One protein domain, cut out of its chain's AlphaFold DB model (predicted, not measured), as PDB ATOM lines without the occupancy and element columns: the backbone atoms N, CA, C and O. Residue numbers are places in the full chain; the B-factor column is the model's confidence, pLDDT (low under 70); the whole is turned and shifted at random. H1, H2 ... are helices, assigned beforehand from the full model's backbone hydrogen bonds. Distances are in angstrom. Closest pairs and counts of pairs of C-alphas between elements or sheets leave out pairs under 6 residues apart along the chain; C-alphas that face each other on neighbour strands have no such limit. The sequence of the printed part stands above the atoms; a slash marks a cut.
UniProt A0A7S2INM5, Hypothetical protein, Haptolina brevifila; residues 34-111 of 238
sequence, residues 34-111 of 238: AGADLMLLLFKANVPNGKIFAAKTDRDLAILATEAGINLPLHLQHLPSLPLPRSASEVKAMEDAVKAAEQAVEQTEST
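Overview. This is residues 34 to 111 of the 238 residues of the protein "Hypothetical protein" of Haptolina brevifila (UniProt A0A7S2INM5). A long, straight helix, H4, makes an arm that sticks out with residues 87 to 93 and 95 to 111 from a small body in which three short helices, H1, H2 and H3, are set in a triangle. After H3 a long stretch without a named element, residues 68 to 87, folds back past H3 and then leads out to the arm. The printed part has 78 residues with four named helices in the order H1, H2, H3, H4 and no named strand, and its class is all helix. The whole is extended, with a radius of gyration of the C-alphas of 19.9 A, and spans 67 by 26 by 18 A, the arm making the length.

Along the chain. H4, residues 88 to 109, is the longest helix, 32.0 A from first to last C-alpha; it begins with C-alpha 88 at (42.710, 11.721, -2.914) and ends with C-alpha 109 at (15.397, 18.381, 12.408). H3, residues 58 to 67, is 14.3 A long. H2, residues 49 to 54, is 8.5 A long. H1, residues 34 to 44, is 15.4 A long and begins with C-alpha 34 at (56.738, -6.435, -3.500).

Arrangement. H4 touches no helix; it is apart from H1, H2 and H3. H3 touches H1, the closest C-alphas being those of Gly 35 and Asp 58, 4.8 A apart. These two run the same way at a shallow tilt of 32 degrees, only just short of steep. H2 and H3 form a helical hairpin and only just touch, with 3 pairs of C-alphas within 8 A, the closest being those of Ile 52 and Leu 61 at 6.8 A; they run opposite ways at a steep tilt of 44 degrees. H1 and H2 are a helical hairpin too and only just touch, with 3 pairs of C-alphas within 8 A, the closest being those of Met 39 and Ile 52 at 7.1 A; their shallow tilt is 25 degrees, opposite ways. The packing of these helices is mostly aligned, but only just, with 2 of 3 pairs at a shallow tilt. In H1, H2, H3 and H4 every O i to N i+4 pair is within hydrogen-bond range.

Size, cuts and confidence. The two C-alphas farthest apart are those of Lys 44 and Thr 111, at 67.0 A. Without the residues that stand free, the body has 54 residues, spans 39 by 25 by 18 A and has a radius of gyration of 10.7 A. The links from H1 to H2 and from H2 to H3 are tight; that from H3 to H4, with 20 residues, is long. The printed part has no cut. The mean pLDDT of the printed part is 82.6, and confidence is under 70 at residues 83 to 89, 104 and 106 to 111.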
ATOM      1  N   ALA A  34      57.369  -6.233  -2.203       88.88
ATOM      2  CA  ALA A  34      56.738  -6.435  -3.500       88.88
ATOM      3  C   ALA A  34      57.145  -5.351  -4.509       88.88
ATOM      4  O   ALA A  34      57.526  -5.673  -5.632       88.88
ATOM      5  N   GLY A  35      57.147  -4.080  -4.097       90.06
ATOM      6  CA  GLY A  35      57.605  -2.967  -4.927       90.06
ATOM      7  C   GLY A  35      59.072  -3.090  -5.340       90.06
ATOM      8  O   GLY A  35      59.415  -2.835  -6.492       90.06
ATOM      9  N   ALA A  36      59.947  -3.547  -4.440       90.62
ATOM     10  CA  ALA A  36      61.362  -3.755  -4.741       90.62
ATOM     11  C   ALA A  36      61.572  -4.874  -5.777       90.62
ATOM     12  O   ALA A  36      62.344  -4.697  -6.724       90.62
ATOM     13  N   ASP A  37      60.849  -5.988  -5.634       92.75
ATOM     14  CA  ASP A  37      60.882  -7.095  -6.597       92.75
ATOM     15  C   ASP A  37      60.328  -6.662  -7.970       92.75
ATOM     16  O   ASP A  37      60.905  -7.007  -9.006       92.75
ATOM     17  N   LEU A  38      59.273  -5.836  -7.998       93.06
ATOM     18  CA  LEU A  38      58.722  -5.260  -9.232       93.06
ATOM     19  C   LEU A  38      59.694  -4.297  -9.920       93.06
ATOM     20  O   LEU A  38      59.901  -4.409 -11.127       93.06
ATOM     21  N   MET A  39      60.339  -3.391  -9.179       92.62
ATOM     22  CA  MET A  39      61.363  -2.509  -9.754       92.62
ATOM     23  C   MET A  39      62.507  -3.316 -10.371       92.62
ATOM     24  O   MET A  39      62.949  -3.013 -11.478       92.62
ATOM     25  N   LEU A  40      62.964  -4.377  -9.697       93.94
ATOM     26  CA  LEU A  40      64.020  -5.240 -10.225       93.94
ATOM     27  C   LEU A  40      63.595  -5.944 -11.523       93.94
ATOM     28  O   LEU A  40      64.398  -6.042 -12.453       93.94
ATOM     29  N   LEU A  41      62.349  -6.419 -11.599       93.31
ATOM     30  CA  LEU A  41      61.782  -7.011 -12.816       93.31
ATOM     31  C   LEU A  41      61.743  -5.999 -13.967       93.31
ATOM     32  O   LEU A  41      62.182  -6.314 -15.072       93.31
ATOM     33  N   LEU A  42      61.293  -4.775 -13.696       93.94
ATOM     34  CA  LEU A  42      61.221  -3.699 -14.685       93.94
ATOM     35  C   LEU A  42      62.609  -3.295 -15.202       93.94
ATOM     36  O   LEU A  42      62.785  -3.129 -16.410       93.94
ATOM     37  N   PHE A  43      63.613  -3.213 -14.322       93.31
ATOM     38  CA  PHE A  43      64.995  -2.956 -14.735       93.31
ATOM     39  C   PHE A  43      65.559  -4.090 -15.594       93.31
ATOM     40  O   PHE A  43      66.198  -3.825 -16.609       93.31
ATOM     41  N   LYS A  44      65.292  -5.356 -15.237       94.44
ATOM     42  CA  LYS A  44      65.709  -6.517 -16.045       94.44
ATOM     43  C   LYS A  44      65.075  -6.528 -17.436       94.44
ATOM     44  O   LYS A  44      65.705  -6.992 -18.380       94.44
ATOM     45  N   ALA A  45      63.855  -6.016 -17.558       92.88
ATOM     46  CA  ALA A  45      63.134  -5.912 -18.820       92.88
ATOM     47  C   ALA A  45      63.479  -4.651 -19.638       92.88
ATOM     48  O   ALA A  45      62.851  -4.409 -20.665       92.88
ATOM     49  N   ASN A  46      64.473  -3.853 -19.219       94.88
ATOM     50  CA  ASN A  46      64.871  -2.599 -19.870       94.88
ATOM     51  C   ASN A  46      63.720  -1.584 -20.026       94.88
ATOM     52  O   ASN A  46      63.685  -0.812 -20.988       94.88
ATOM     53  N   VAL A  47      62.777  -1.559 -19.080       93.81
ATOM     54  CA  VAL A  47      61.722  -0.539 -19.066       93.81
ATOM     55  C   VAL A  47      62.365   0.829 -18.787       93.81
ATOM     56  O   VAL A  47      63.209   0.938 -17.897       93.81
ATOM     57  N   PRO A  48      62.013   1.897 -19.528       93.06
ATOM     58  CA  PRO A  48      62.626   3.206 -19.341       93.06
ATOM     59  C   PRO A  48      62.385   3.744 -17.925       93.06
ATOM     60  O   PRO A  48      61.242   3.863 -17.479       93.06
ATOM     61  N   ASN A  49      63.469   4.153 -17.259       90.44
ATOM     62  CA  ASN A  49      63.473   4.649 -15.877       90.44
ATOM     63  C   ASN A  49      62.430   5.746 -15.612       90.44
ATOM     64  O   ASN A  49      61.846   5.784 -14.534       90.44
ATOM     65  N   GLY A  50      62.154   6.604 -16.601       91.38
ATOM     66  CA  GLY A  50      61.136   7.650 -16.481       91.38
ATOM     67  C   GLY A  50      59.737   7.110 -16.158       91.38
ATOM     68  O   GLY A  50      59.015   7.737 -15.391       91.38
ATOM     69  N   LYS A  51      59.373   5.926 -16.671       90.56
ATOM     70  CA  LYS A  51      58.101   5.266 -16.338       90.56
ATOM     71  C   LYS A  51      58.147   4.599 -14.963       90.56
ATOM     72  O   LYS A  51      57.179   4.686 -14.218       90.56
ATOM     73  N   ILE A  52      59.280   3.986 -14.614       90.62
ATOM     74  CA  ILE A  52      59.464   3.280 -13.336       90.62
ATOM     75  C   ILE A  52      59.333   4.252 -12.155       90.62
ATOM     76  O   ILE A  52      58.644   3.946 -11.192       90.62
ATOM     77  N   PHE A  53      59.933   5.442 -12.240       89.56
ATOM     78  CA  PHE A  53      59.858   6.445 -11.167       89.56
ATOM     79  C   PHE A  53      58.553   7.253 -11.150       89.56
ATOM     80  O   PHE A  53      58.264   7.918 -10.157       89.56
ATOM     81  N   ALA A  54      57.761   7.213 -12.227       90.81
ATOM     82  CA  ALA A  54      56.433   7.825 -12.249       90.81
ATOM     83  C   ALA A  54      55.402   7.002 -11.455       90.81
ATOM     84  O   ALA A  54      54.415   7.560 -10.969       90.81
ATOM     85  N   ALA A  55      55.638   5.697 -11.305       89.94
ATOM     86  CA  ALA A  55      54.815   4.807 -10.504       89.94
ATOM     87  C   ALA A  55      54.974   5.125  -9.011       89.94
ATOM     88  O   ALA A  55      56.069   5.050  -8.453       89.94
ATOM     89  N   LYS A  56      53.867   5.488  -8.357       87.81
ATOM     90  CA  LYS A  56      53.855   5.837  -6.925       87.81
ATOM     91  C   LYS A  56      53.484   4.652  -6.049       87.81
ATOM     92  O   LYS A  56      53.762   4.665  -4.853       87.81
ATOM     93  N   THR A  57      52.817   3.665  -6.632       89.31
ATOM     94  CA  THR A  57      52.310   2.499  -5.920       89.31
ATOM     95  C   THR A  57      52.873   1.213  -6.510       89.31
ATOM     96  O   THR A  57      53.190   1.138  -7.698       89.31
ATOM     97  N   ASP A  58      52.942   0.166  -5.689       91.44
ATOM     98  CA  ASP A  58      53.333  -1.174  -6.145       91.44
ATOM     99  C   ASP A  58      52.406  -1.686  -7.256       91.44
ATOM    100  O   ASP A  58      52.820  -2.437  -8.136       91.44
ATOM    101  N   ARG A  59      51.146  -1.240  -7.254       88.62
ATOM    102  CA  ARG A  59      50.196  -1.546  -8.317       88.62
ATOM    103  C   ARG A  59      50.602  -0.923  -9.647       88.62
ATOM    104  O   ARG A  59      50.565  -1.621 -10.653       88.62
ATOM    105  N   ASP A  60      50.987   0.352  -9.663       92.00
ATOM    106  CA  ASP A  60      51.419   1.031 -10.892       92.00
ATOM    107  C   ASP A  60      52.640   0.321 -11.496       92.00
ATOM    108  O   ASP A  60      52.709   0.102 -12.704       92.00
ATOM    109  N   LEU A  61      53.571  -0.122 -10.639       93.12
ATOM    110  CA  LEU A  61      54.715  -0.938 -11.051       93.12
ATOM    111  C   LEU A  61      54.280  -2.299 -11.620       93.12
ATOM    112  O   LEU A  61      54.836  -2.750 -12.620       93.12
ATOM    113  N   ALA A  62      53.283  -2.950 -11.015       93.00
ATOM    114  CA  ALA A  62      52.744  -4.219 -11.504       93.00
ATOM    115  C   ALA A  62      52.041  -4.065 -12.864       93.00
ATOM    116  O   ALA A  62      52.235  -4.906 -13.740       93.00
ATOM    117  N   ILE A  63      51.288  -2.977 -13.066       91.81
ATOM    118  CA  ILE A  63      50.644  -2.653 -14.347       91.81
ATOM    119  C   ILE A  63      51.708  -2.412 -15.422       91.81
ATOM    120  O   ILE A  63      51.665  -3.049 -16.474       91.81
ATOM    121  N   LEU A  64      52.724  -1.591 -15.131       94.00
ATOM    122  CA  LEU A  64      53.855  -1.364 -16.038       94.00
ATOM    123  C   LEU A  64      54.568  -2.667 -16.418       94.00
ATOM    124  O   LEU A  64      54.969  -2.839 -17.567       94.00
ATOM    125  N   ALA A  65      54.722  -3.593 -15.469       93.81
ATOM    126  CA  ALA A  65      55.341  -4.887 -15.731       93.81
ATOM    127  C   ALA A  65      54.479  -5.739 -16.672       93.81
ATOM    128  O   ALA A  65      55.009  -6.323 -17.619       93.81
ATOM    129  N   THR A  66      53.157  -5.761 -16.473       92.50
ATOM    130  CA  THR A  66      52.237  -6.460 -17.383       92.50
ATOM    131  C   THR A  66      52.179  -5.824 -18.772       92.50
ATOM    132  O   THR A  66      52.185  -6.549 -19.762       92.50
ATOM    133  N   GLU A  67      52.209  -4.490 -18.875       92.44
ATOM    134  CA  GLU A  67      52.270  -3.770 -20.157       92.44
ATOM    135  C   GLU A  67      53.573  -4.050 -20.914       92.44
ATOM    136  O   GLU A  67      53.583  -4.125 -22.140       92.44
ATOM    137  N   ALA A  68      54.672  -4.249 -20.184       92.44
ATOM    138  CA  ALA A  68      55.953  -4.666 -20.743       92.44
ATOM    139  C   ALA A  68      56.005  -6.167 -21.109       92.44
ATOM    140  O   ALA A  68      57.049  -6.646 -21.551       92.44
ATOM    141  N   GLY A  69      54.912  -6.920 -20.925       93.75
ATOM    142  CA  GLY A  69      54.835  -8.354 -21.227       93.75
ATOM    143  C   GLY A  69      55.561  -9.251 -20.217       93.75
ATOM    144  O   GLY A  69      55.884 -10.397 -20.528       93.75
ATOM    145  N   ILE A  70      55.847  -8.746 -19.013       93.81
ATOM    146  CA  ILE A  70      56.534  -9.501 -17.962       93.81
ATOM    147  C   ILE A  70      55.508 -10.338 -17.194       93.81
ATOM    148  O   ILE A  70      54.561  -9.810 -16.611       93.81
ATOM    149  N   ASN A  71      55.737 -11.651 -17.122       93.25
ATOM    150  CA  ASN A  71      54.941 -12.527 -16.267       93.25
ATOM    151  C   ASN A  71      55.258 -12.273 -14.791       93.25
ATOM    152  O   ASN A  71      56.380 -12.493 -14.330       93.25
ATOM    153  N   LEU A  72      54.247 -11.830 -14.041       92.25
ATOM    154  CA  LEU A  72      54.380 -11.571 -12.614       92.25
ATOM    155  C   LEU A  72      54.499 -12.887 -11.818       92.25
ATOM    156  O   LEU A  72      53.717 -13.819 -12.044       92.25
ATOM    157  N   PRO A  73      55.427 -12.967 -10.844       89.75
ATOM    158  CA  PRO A  73      55.468 -14.046  -9.859       89.75
ATOM    159  C   PRO A  73      54.120 -14.230  -9.154       89.75
ATOM    160  O   PRO A  73      53.427 -13.250  -8.898       89.75
ATOM    161  N   LEU A  74      53.778 -15.463  -8.759       90.25
ATOM    162  CA  LEU A  74      52.476 -15.807  -8.155       90.25
ATOM    163  C   LEU A  74      52.082 -14.887  -6.983       90.25
ATOM    164  O   LEU A  74      50.937 -14.465  -6.861       90.25
ATOM    165  N   HIS A  75      53.053 -14.512  -6.150       87.94
ATOM    166  CA  HIS A  75      52.835 -13.632  -5.003       87.94
ATOM    167  C   HIS A  75      52.629 -12.151  -5.370       87.94
ATOM    168  O   HIS A  75      52.359 -11.363  -4.477       87.94
ATOM    169  N   LEU A  76      52.750 -11.758  -6.642       89.44
ATOM    170  CA  LEU A  76      52.522 -10.395  -7.152       89.44
ATOM    171  C   LEU A  76      51.326 -10.316  -8.111       89.44
ATOM    172  O   LEU A  76      50.871  -9.223  -8.434       89.44
ATOM    173  N   GLN A  77      50.775 -11.457  -8.533       89.81
ATOM    174  CA  GLN A  77      49.647 -11.523  -9.472       89.81
ATOM    175  C   GLN A  77      48.348 -10.915  -8.928       89.81
ATOM    176  O   GLN A  77      47.459 -10.584  -9.705       89.81
ATOM    177  N   HIS A  78      48.231 -10.742  -7.611       87.25
ATOM    178  CA  HIS A  78      47.059 -10.130  -6.985       87.25
ATOM    179  C   HIS A  78      47.104  -8.595  -6.973       87.25
ATOM    180  O   HIS A  78      46.094  -7.960  -6.697       87.25
ATOM    181  N   LEU A  79      48.255  -7.972  -7.248       83.94
ATOM    182  CA  LEU A  79      48.392  -6.513  -7.178       83.94
ATOM    183  C   LEU A  79      47.589  -5.760  -8.255       83.94
ATOM    184  O   LEU A  79      46.949  -4.766  -7.908       83.94
ATOM    185  N   PRO A  80      47.552  -6.200  -9.531       78.12
ATOM    186  CA  PRO A  80      46.776  -5.515 -10.567       78.12
ATOM    187  C   PRO A  80      45.265  -5.556 -10.314       78.12
ATOM    188  O   PRO A  80      44.549  -4.642 -10.729       78.12
ATOM    189  N   SER A  81      44.788  -6.604  -9.631       77.62
ATOM    190  CA  SER A  81      43.372  -6.857  -9.353       77.62
ATOM    191  C   SER A  81      42.856  -6.198  -8.075       77.62
ATOM    192  O   SER A  81      41.651  -6.237  -7.824       77.62
ATOM    193  N   LEU A  82      43.718  -5.557  -7.278       71.56
ATOM    194  CA  LEU A  82      43.260  -4.781  -6.129       71.56
ATOM    195  C   LEU A  82      42.341  -3.638  -6.596       71.56
ATOM    196  O   LEU A  82      42.564  -3.065  -7.662       71.56
ATOM    197  N   PRO A  83      41.300  -3.262  -5.840       67.50
ATOM    198  CA  PRO A  83      40.541  -2.046  -6.129       67.50
ATOM    199  C   PRO A  83      41.485  -0.834  -6.108       67.50
ATOM    200  O   PRO A  83      42.448  -0.813  -5.339       67.50
ATOM    201  N   LEU A  84      41.285   0.144  -7.008       62.03
ATOM    202  CA  LEU A  84      42.125   1.350  -6.987       62.03
ATOM    203  C   LEU A  84      41.969   2.004  -5.616       62.03
ATOM    204  O   LEU A  84      40.830   2.147  -5.160       62.03
ATOM    205  N   PRO A  85      43.073   2.379  -4.938       58.00
ATOM    206  CA  PRO A  85      42.942   3.273  -3.806       58.00
ATOM    207  C   PRO A  85      42.215   4.506  -4.337       58.00
ATOM    208  O   PRO A  85      42.670   5.115  -5.309       58.00
ATOM    209  N   ARG A  86      41.039   4.795  -3.761       65.44
ATOM    210  CA  ARG A  86      40.220   5.944  -4.158       65.44
ATOM    211  C   ARG A  86      41.135   7.154  -4.218       65.44
ATOM    212  O   ARG A  86      41.922   7.386  -3.296       65.44
ATOM    213  N   SER A  87      41.093   7.862  -5.341       64.06
ATOM    214  CA  SER A  87      41.979   9.007  -5.541       64.06
ATOM    215  C   SER A  87      41.792  10.003  -4.390       64.06
ATOM    216  O   SER A  87      40.702  10.107  -3.833       64.06
ATOM    217  N   ALA A  88      42.831  10.750  -4.009       65.31
ATOM    218  CA  ALA A  88      42.710  11.721  -2.914       65.31
ATOM    219  C   ALA A  88      41.569  12.736  -3.156       65.31
ATOM    220  O   ALA A  88      40.912  13.166  -2.213       65.31
ATOM    221  N   SER A  89      41.291  13.061  -4.423       68.62
ATOM    222  CA  SER A  89      40.139  13.866  -4.847       68.62
ATOM    223  C   SER A  89      38.794  13.186  -4.608       68.62
ATOM    224  O   SER A  89      37.829  13.855  -4.268       68.62
ATOM    225  N   GLU A  90      38.716  11.871  -4.770       70.56
ATOM    226  CA  GLU A  90      37.492  11.086  -4.601       70.56
ATOM    227  C   GLU A  90      37.212  10.784  -3.126       70.56
ATOM    228  O   GLU A  90      36.065  10.846  -2.692       70.56
ATOM    229  N   VAL A  91      38.258  10.554  -2.326       73.94
ATOM    230  CA  VAL A  91      38.142  10.497  -0.860       73.94
ATOM    231  C   VAL A  91      37.663  11.843  -0.322       73.94
ATOM    232  O   VAL A  91      36.730  11.873   0.473       73.94
ATOM    233  N   LYS A  92      38.232  12.952  -0.811       76.75
ATOM    234  CA  LYS A  92      37.795  14.299  -0.434       76.75
ATOM    235  C   LYS A  92      36.361  14.590  -0.885       76.75
ATOM    236  O   LYS A  92      35.580  15.089  -0.094       76.75
ATOM    237  N   ALA A  93      35.986  14.204  -2.105       77.62
ATOM    238  CA  ALA A  93      34.619  14.362  -2.597       77.62
ATOM    239  C   ALA A  93      33.603  13.542  -1.784       77.62
ATOM    240  O   ALA A  93      32.496  14.013  -1.541       77.62
ATOM    241  N   MET A  94      33.966  12.337  -1.331       74.94
ATOM    242  CA  MET A  94      33.122  11.560  -0.421       74.94
ATOM    243  C   MET A  94      33.039  12.187   0.969       74.94
ATOM    244  O   MET A  94      31.960  12.206   1.548       74.94
ATOM    245  N   GLU A  95      34.141  12.711   1.504       80.88
ATOM    246  CA  GLU A  95      34.133  13.395   2.800       80.88
ATOM    247  C   GLU A  95      33.291  14.681   2.752       80.88
ATOM    248  O   GLU A  95      32.504  14.939   3.661       80.88
ATOM    249  N   ASP A  96      33.387  15.440   1.659       80.00
ATOM    250  CA  ASP A  96      32.569  16.628   1.411       80.00
ATOM    251  C   ASP A  96      31.089  16.252   1.214       80.00
ATOM    252  O   ASP A  96      30.209  16.935   1.732       80.00
ATOM    253  N   ALA A  97      30.794  15.134   0.539       78.75
ATOM    254  CA  ALA A  97      29.428  14.629   0.388       78.75
ATOM    255  C   ALA A  97      28.822  14.155   1.720       78.75
ATOM    256  O   ALA A  97      27.644  14.398   1.974       78.75
ATOM    257  N   VAL A  98      29.614  13.514   2.587       80.19
ATOM    258  CA  VAL A  98      29.173  13.106   3.930       80.19
ATOM    259  C   VAL A  98      28.923  14.332   4.810       80.19
ATOM    260  O   VAL A  98      27.871  14.408   5.437       80.19
ATOM    261  N   LYS A  99      29.811  15.337   4.786       80.81
ATOM    262  CA  LYS A  99      29.593  16.604   5.510       80.81
ATOM    263  C   LYS A  99      28.375  17.371   4.995       80.81
ATOM    264  O   LYS A  99      27.628  17.932   5.791       80.81
ATOM    265  N   ALA A 100      28.147  17.380   3.682       77.69
ATOM    266  CA  ALA A 100      26.957  17.992   3.097       77.69
ATOM    267  C   ALA A 100      25.673  17.252   3.510       77.69
ATOM    268  O   ALA A 100      24.655  17.888   3.779       77.69
ATOM    269  N   ALA A 101      25.721  15.920   3.600       75.81
ATOM    270  CA  ALA A 101      24.599  15.117   4.071       75.81
ATOM    271  C   ALA A 101      24.311  15.337   5.568       75.81
ATOM    272  O   ALA A 101      23.147  15.473   5.934       75.81
ATOM    273  N   GLU A 102      25.335  15.446   6.423       75.00
ATOM    274  CA  GLU A 102      25.154  15.790   7.844       75.00
ATOM    275  C   GLU A 102      24.508  17.172   8.021       75.00
ATOM    276  O   GLU A 102      23.540  17.304   8.768       75.00
ATOM    277  N   GLN A 103      24.957  18.183   7.269       74.06
ATOM    278  CA  GLN A 103      24.359  19.525   7.326       74.06
ATOM    279  C   GLN A 103      22.899  19.556   6.845       74.06
ATOM    280  O   GLN A 103      22.098  20.344   7.349       74.06
ATOM    281  N   ALA A 104      22.532  18.698   5.889       68.75
ATOM    282  CA  ALA A 104      21.155  18.592   5.416       68.75
ATOM    283  C   ALA A 104      20.223  17.959   6.467       68.75
ATOM    284  O   ALA A 104      19.078  18.390   6.604       68.75
ATOM    285  N   VAL A 105      20.716  16.981   7.236       70.12
ATOM    286  CA  VAL A 105      19.947  16.327   8.311       70.12
ATOM    287  C   VAL A 105      19.697  17.286   9.485       70.12
ATOM    288  O   VAL A 105      18.584  17.331  10.014       70.12
ATOM    289  N   GLU A 106      20.674  18.127   9.832       60.44
ATOM    290  CA  GLU A 106      20.546  19.116  10.917       60.44
ATOM    291  C   GLU A 106      19.506  20.218  10.600       60.44
ATOM    292  O   GLU A 106      18.805  20.726  11.485       60.44
ATOM    293  N   GLN A 107      19.332  20.559   9.315       59.19
ATOM    294  CA  GLN A 107      18.309  21.517   8.878       59.19
ATOM    295  C   GLN A 107      16.892  20.931   8.858       59.19
ATOM    296  O   GLN A 107      15.935  21.649   9.166       59.19
ATOM    297  N   THR A 108      16.726  19.642   8.550       57.97
ATOM    298  CA  THR A 108      15.401  19.005   8.608       57.97
ATOM    299  C   THR A 108      14.908  18.826  10.042       57.97
ATOM    300  O   THR A 108      13.727  19.041  10.307       57.97
ATOM    301  N   GLU A 109      15.795  18.563  11.003       54.22
ATOM    302  CA  GLU A 109      15.397  18.381  12.408       54.22
ATOM    303  C   GLU A 109      14.959  19.702  13.082       54.22
ATOM    304  O   GLU A 109      14.106  19.724  13.971       54.22
ATOM    305  N   SER A 110      15.458  20.842  12.590       54.12
ATOM    306  CA  SER A 110      15.108  22.177  13.100       54.12
ATOM    307  C   SER A 110      13.731  22.685  12.641       54.12
ATOM    308  O   SER A 110      13.190  23.623  13.233       54.12
ATOM    309  N   THR A 111      13.136  22.087  11.603       53.72
ATOM    310  CA  THR A 111      11.805  22.486  11.101       53.72
ATOM    311  C   THR A 111      10.662  21.648  11.674       53.72
ATOM    312  O   THR A 111       9.528  22.125  11.714       53.72
TER     313      THR A 111